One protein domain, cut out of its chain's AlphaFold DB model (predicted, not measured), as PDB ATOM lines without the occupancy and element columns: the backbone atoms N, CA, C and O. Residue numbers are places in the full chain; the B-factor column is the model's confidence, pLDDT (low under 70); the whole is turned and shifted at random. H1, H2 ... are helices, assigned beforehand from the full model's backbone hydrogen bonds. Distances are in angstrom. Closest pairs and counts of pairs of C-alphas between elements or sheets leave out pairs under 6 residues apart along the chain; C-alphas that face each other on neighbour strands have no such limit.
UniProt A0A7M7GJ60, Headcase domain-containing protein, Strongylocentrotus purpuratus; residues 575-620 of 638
ATOM      1  N   CYS A 575      12.660 -43.514 -52.620       90.19
ATOM      2  CA  CYS A 575      13.149 -42.734 -53.775       90.19
ATOM      3  C   CYS A 575      12.903 -41.205 -53.766       90.19
ATOM      4  O   CYS A 575      13.289 -40.526 -54.715       90.19
ATOM      5  N   CYS A 576      12.257 -40.636 -52.743       90.50
ATOM      6  CA  CYS A 576      12.071 -39.188 -52.601       90.50
ATOM      7  C   CYS A 576      11.745 -38.773 -51.151       90.50
ATOM      8  O   CYS A 576      11.275 -39.607 -50.366       90.50
ATOM      9  N   PRO A 577      11.873 -37.475 -50.798       88.81
ATOM     10  CA  PRO A 577      11.488 -36.962 -49.481       88.81
ATOM     11  C   PRO A 577      10.041 -37.285 -49.078       88.81
ATOM     12  O   PRO A 577       9.791 -37.547 -47.909       88.81
ATOM     13  N   GLY A 578       9.097 -37.371 -50.024       89.69
ATOM     14  CA  GLY A 578       7.714 -37.781 -49.736       89.69
ATOM     15  C   GLY A 578       7.564 -39.252 -49.308       89.69
ATOM     16  O   GLY A 578       6.630 -39.589 -48.577       89.69
ATOM     17  N   ARG A 579       8.501 -40.134 -49.690       91.31
ATOM     18  CA  ARG A 579       8.592 -41.501 -49.143       91.31
ATOM     19  C   ARG A 579       9.307 -41.540 -47.793       91.31
ATOM     20  O   ARG A 579       8.848 -42.257 -46.911       91.31
ATOM     21  N   ALA A 580      10.347 -40.727 -47.607       91.31
ATOM     22  CA  ALA A 580      11.026 -40.566 -46.316       91.31
ATOM     23  C   ALA A 580      10.220 -39.754 -45.271       91.31
ATOM     24  O   ALA A 580      10.588 -39.706 -44.097       91.31
ATOM     25  N   GLY A 581       9.138 -39.098 -45.697       92.00
ATOM     26  CA  GLY A 581       8.304 -38.210 -44.893       92.00
ATOM     27  C   GLY A 581       7.363 -38.924 -43.924       92.00
ATOM     28  O   GLY A 581       6.814 -39.984 -44.231       92.00
ATOM     29  N   CYS A 582       7.124 -38.311 -42.768       93.62
ATOM     30  CA  CYS A 582       6.153 -38.763 -41.775       93.62
ATOM     31  C   CYS A 582       4.730 -38.772 -42.347       93.62
ATOM     32  O   CYS A 582       4.310 -37.788 -42.958       93.62
ATOM     33  N   LYS A 583       3.940 -39.821 -42.072       91.81
ATOM     34  CA  LYS A 583       2.545 -39.902 -42.553       91.81
ATOM     35  C   LYS A 583       1.624 -38.809 -41.992       91.81
ATOM     36  O   LYS A 583       0.620 -38.512 -42.626       91.81
ATOM     37  N   ARG A 584       1.946 -38.198 -40.838       93.69
ATOM     38  CA  ARG A 584       1.136 -37.112 -40.241       93.69
ATOM     39  C   ARG A 584       1.578 -35.705 -40.653       93.69
ATOM     40  O   ARG A 584       0.720 -34.869 -40.894       93.69
ATOM     41  N   CYS A 585       2.881 -35.413 -40.682       94.50
ATOM     42  CA  CYS A 585       3.380 -34.039 -40.877       94.50
ATOM     43  C   CYS A 585       4.201 -33.822 -42.158       94.50
ATOM     44  O   CYS A 585       4.718 -32.723 -42.356       94.50
ATOM     45  N   GLY A 586       4.373 -34.843 -43.006       91.75
ATOM     46  CA  GLY A 586       5.084 -34.777 -44.292       91.75
ATOM     47  C   GLY A 586       6.609 -34.614 -44.206       91.75
ATOM     48  O   GLY A 586       7.320 -35.091 -45.086       91.75
ATOM     49  N   LYS A 587       7.127 -33.992 -43.140       91.75
ATOM     50  CA  LYS A 587       8.561 -33.759 -42.907       91.75
ATOM     51  C   LYS A 587       9.352 -35.082 -42.855       91.75
ATOM     52  O   LYS A 587       8.816 -36.065 -42.333       91.75
ATOM     53  N   PRO A 588      10.600 -35.125 -43.367       89.75
ATOM     54  CA  PRO A 588      11.428 -36.333 -43.376       89.75
ATOM     55  C   PRO A 588      11.639 -36.882 -41.960       89.75
ATOM     56  O   PRO A 588      11.801 -36.123 -41.009       89.75
ATOM     57  N   VAL A 589      11.617 -38.207 -41.815       90.12
ATOM     58  CA  VAL A 589      11.831 -38.880 -40.520       90.12
ATOM     59  C   VAL A 589      13.298 -39.259 -40.313       90.12
ATOM     60  O   VAL A 589      13.780 -39.260 -39.185       90.12
ATOM     61  N   ILE A 590      14.007 -39.539 -41.408       83.00
ATOM     62  CA  ILE A 590      15.453 -39.771 -41.461       83.00
ATOM     63  C   ILE A 590      16.038 -38.834 -42.522       83.00
ATOM     64  O   ILE A 590      15.378 -38.523 -43.516       83.00
ATOM     65  N   ASP A 591      17.268 -38.381 -42.292       72.12
ATOM     66  CA  ASP A 591      18.057 -37.573 -43.221       72.12
ATOM     67  C   ASP A 591      18.267 -38.316 -44.564       72.12
ATOM     68  O   ASP A 591      18.941 -39.355 -44.583       72.12
ATOM     69  N   PRO A 592      17.736 -37.802 -45.694       63.78
ATOM     70  CA  PRO A 592      17.876 -38.442 -47.003       63.78
ATOM     71  C   PRO A 592      19.323 -38.584 -47.491       63.78
ATOM     72  O   PRO A 592      19.573 -39.381 -48.390       63.78
ATOM     73  N   THR A 593      20.273 -37.829 -46.928       66.31
ATOM     74  CA  THR A 593      21.700 -37.917 -47.285       66.31
ATOM     75  C   THR A 593      22.438 -39.036 -46.547       66.31
ATOM     76  O   THR A 593      23.513 -39.443 -46.982       66.31
ATOM     77  N   ARG A 594      21.865 -39.548 -45.448       68.50
ATOM     78  CA  ARG A 594      22.481 -40.571 -44.586       68.50
ATOM     79  C   ARG A 594      21.826 -41.945 -44.717       68.50
ATOM     80  O   ARG A 594      22.528 -42.945 -44.607       68.50
ATOM     81  N   GLY A 595      20.514 -41.991 -44.963       67.44
ATOM     82  CA  GLY A 595      19.749 -43.239 -45.066       67.44
ATOM     83  C   GLY A 595      19.751 -44.071 -43.772       67.44
ATOM     84  O   GLY A 595      20.035 -43.561 -42.687       67.44
ATOM     85  N   THR A 596      19.423 -45.357 -43.893       73.38
ATOM     86  CA  THR A 596      19.654 -46.382 -42.859       73.38
ATOM     87  C   THR A 596      20.806 -47.299 -43.273       73.38
ATOM     88  O   THR A 596      21.128 -47.404 -44.457       73.38
ATOM     89  N   HIS A 597      21.417 -47.999 -42.312       72.38
ATOM     90  CA  HIS A 597      22.477 -48.965 -42.621       72.38
ATOM     91  C   HIS A 597      21.926 -50.325 -43.077       72.38
ATOM     92  O   HIS A 597      22.629 -51.058 -43.769       72.38
ATOM     93  N   PHE A 598      20.670 -50.647 -42.738       88.25
ATOM     94  CA  PHE A 598      20.010 -51.884 -43.161       88.25
ATOM     95  C   PHE A 598      18.601 -51.617 -43.717       88.25
ATOM     96  O   PHE A 598      17.850 -50.791 -43.192       88.25
ATOM     97  N   PHE A 599      18.208 -52.360 -44.757       89.69
ATOM     98  CA  PHE A 599      16.904 -52.208 -45.423       89.69
ATOM     99  C   PHE A 599      15.707 -52.515 -44.509       89.69
ATOM    100  O   PHE A 599      14.647 -51.900 -44.633       89.69
ATOM    101  N   SER A 600      15.889 -53.405 -43.529       90.75
ATOM    102  CA  SER A 600      14.860 -53.748 -42.543       90.75
ATOM    103  C   SER A 600      14.502 -52.596 -41.595       90.75
ATOM    104  O   SER A 600      13.424 -52.607 -41.001       90.75
ATOM    105  N   GLU A 601      15.344 -51.565 -41.475       90.69
ATOM    106  CA  GLU A 601      15.087 -50.423 -40.589       90.69
ATOM    107  C   GLU A 601      13.970 -49.517 -41.118       90.69
ATOM    108  O   GLU A 601      13.190 -48.993 -40.324       90.69
ATOM    109  N   TYR A 602      13.794 -49.428 -42.443       91.69
ATOM    110  CA  TYR A 602      12.651 -48.739 -43.057       91.69
ATOM    111  C   TYR A 602      11.302 -49.409 -42.729       91.69
ATOM    112  O   TYR A 602      10.253 -48.772 -42.814       91.69
ATOM    113  N   SER A 603      11.314 -50.679 -42.309       92.75
ATOM    114  CA  SER A 603      10.118 -51.426 -41.887       92.75
ATOM    115  C   SER A 603       9.870 -51.405 -40.375       92.75
ATOM    116  O   SER A 603       8.973 -52.095 -39.894       92.75
ATOM    117  N   ARG A 604      10.634 -50.623 -39.601       91.06
ATOM    118  CA  ARG A 604      10.398 -50.440 -38.160       91.06
ATOM    119  C   ARG A 604       9.414 -49.298 -37.901       91.06
ATOM    120  O   ARG A 604       9.341 -48.332 -38.659       91.06
ATOM    121  N   SER A 605       8.677 -49.393 -36.795       92.75
ATOM    122  CA  SER A 605       7.933 -48.252 -36.253       92.75
ATOM    123  C   SER A 605       8.910 -47.347 -35.509       92.75
ATOM    124  O   SER A 605       9.646 -47.823 -34.643       92.75
ATOM    125  N   ILE A 606       8.935 -46.061 -35.855       91.94
ATOM    126  CA  ILE A 606       9.818 -45.063 -35.239       91.94
ATOM    127  C   ILE A 606       9.046 -43.772 -34.956       91.94
ATOM    128  O   ILE A 606       8.087 -43.434 -35.655       91.94
ATOM    129  N   GLN A 607       9.450 -43.038 -33.920       94.81
ATOM    130  CA  GLN A 607       8.858 -41.740 -33.592       94.81
ATOM    131  C   GLN A 607       9.341 -40.672 -34.578       94.81
ATOM    132  O   GLN A 607      10.536 -40.554 -34.841       94.81
ATOM    133  N   CYS A 608       8.424 -39.870 -35.122       94.19
ATOM    134  CA  CYS A 608       8.805 -38.754 -35.983       94.19
ATOM    135  C   CYS A 608       9.489 -37.640 -35.163       94.19
ATOM    136  O   CYS A 608       8.844 -37.089 -34.264       94.19
ATOM    137  N   PRO A 609      10.718 -37.202 -35.514       93.19
ATOM    138  CA  PRO A 609      11.450 -36.172 -34.766       93.19
ATOM    139  C   PRO A 609      10.795 -34.780 -34.814       93.19
ATOM    140  O   PRO A 609      11.208 -33.876 -34.097       93.19
ATOM    141  N   HIS A 610       9.768 -34.589 -35.649       93.88
ATOM    142  CA  HIS A 610       9.072 -33.312 -35.823       93.88
ATOM    143  C   HIS A 610       7.660 -33.257 -35.221       93.88
ATOM    144  O   HIS A 610       7.063 -32.182 -35.209       93.88
ATOM    145  N   CYS A 611       7.086 -34.388 -34.793       96.25
ATOM    146  CA  CYS A 611       5.734 -34.424 -34.210       96.25
ATOM    147  C   CYS A 611       5.497 -35.553 -33.186       96.25
ATOM    148  O   CYS A 611       4.360 -35.761 -32.773       96.25
ATOM    149  N   GLY A 612       6.532 -36.309 -32.800       94.50
ATOM    150  CA  GLY A 612       6.487 -37.358 -31.772       94.50
ATOM    151  C   GLY A 612       5.755 -38.650 -32.157       94.50
ATOM    152  O   GLY A 612       5.865 -39.645 -31.448       94.50
ATOM    153  N   VAL A 613       5.023 -38.676 -33.275       95.31
ATOM    154  CA  VAL A 613       4.150 -39.802 -33.653       95.31
ATOM    155  C   VAL A 613       4.959 -41.066 -33.987       95.31
ATOM    156  O   VAL A 613       5.744 -41.020 -34.942       95.31
ATOM    157  N   PRO A 614       4.747 -42.197 -33.283       94.19
ATOM    158  CA  PRO A 614       5.261 -43.500 -33.690       94.19
ATOM    159  C   PRO A 614       4.400 -44.094 -34.814       94.19
ATOM    160  O   PRO A 614       3.189 -44.238 -34.660       94.19
ATOM    161  N   ASP A 615       5.016 -44.434 -35.943       93.75
ATOM    162  CA  ASP A 615       4.396 -45.179 -37.050       93.75
ATOM    163  C   ASP A 615       5.491 -45.782 -37.954       93.75
ATOM    164  O   ASP A 615       6.662 -45.394 -37.913       93.75
ATOM    165  N   PHE A 616       5.105 -46.746 -38.787       93.38
ATOM    166  CA  PHE A 616       5.924 -47.354 -39.833       93.38
ATOM    167  C   PHE A 616       6.048 -46.396 -41.030       93.38
ATOM    168  O   PHE A 616       5.491 -46.644 -42.101       93.38
ATOM    169  N   HIS A 617       6.693 -45.240 -40.835       93.31
ATOM    170  CA  HIS A 617       6.531 -44.080 -41.728       93.31
ATOM    171  C   HIS A 617       6.880 -44.352 -43.200       93.31
ATOM    172  O   HIS A 617       6.190 -43.820 -44.071       93.31
ATOM    173  N   PHE A 618       7.891 -45.179 -43.495       92.94
ATOM    174  CA  PHE A 618       8.320 -45.497 -44.869       92.94
ATOM    175  C   PHE A 618       7.421 -46.521 -45.579       92.94
ATOM    176  O   PHE A 618       7.375 -46.539 -46.809       92.94
ATOM    177  N   VAL A 619       6.668 -47.331 -44.826       93.00
ATOM    178  CA  VAL A 619       5.672 -48.269 -45.365       93.00
ATOM    179  C   VAL A 619       4.495 -47.453 -45.899       93.00
ATOM    180  O   VAL A 619       3.607 -47.040 -45.153       93.00
ATOM    181  N   LYS A 620       4.519 -47.142 -47.199       91.62
ATOM    182  CA  LYS A 620       3.439 -46.428 -47.898       91.62
ATOM    183  C   LYS A 620       2.488 -47.434 -48.563       91.62
ATOM    184  O   LYS A 620       2.972 -48.434 -49.089       91.62
TER     185      LYS A 620
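AT A GLANCE: This is residues 575 to 620 of the 638 residues of the protein "Headcase domain-containing protein" of Strongylocentrotus purpuratus (UniProt A0A7M7GJ60). Little regular structure is here: a small rounded body made mostly of loops, with two very short helices, H1 and then H2, set apart from each other. After H2 the chain folds back on itself, residues 606 to 607 pairing antiparallel with 614 to 615. The printed part has 46 residues, 9 of them in the two helices, and no named strand; the class is all helix. It is compact, with a radius of gyration of the C-alphas of 9.5 A and spans of 24 by 18 by 18 A.

IN THESE COORDINATES: H1 is residues 577 to 580, from C-alpha 577 at (11.488, -36.962, -49.481). H2 is residues 599 to 603, 7.7 A long, ending at C-alpha 603 at (10.118, -51.426, -41.887).

HOW THE PARTS SIT: H1 and H2 are apart. H1 is too short for an O i to N i+4 pair; in H2 0 of 1 is within hydrogen-bond range, but 2 of 2 O i to N i+3 pairs are.

THE WHOLE: The C-alphas of Arg 584 and His 597, the two farthest apart, are 24.5 A apart. The printed part has no cut. The link from H1 to H2, 18 residues, is long. Residues 592 to 595 have pLDDT under 70.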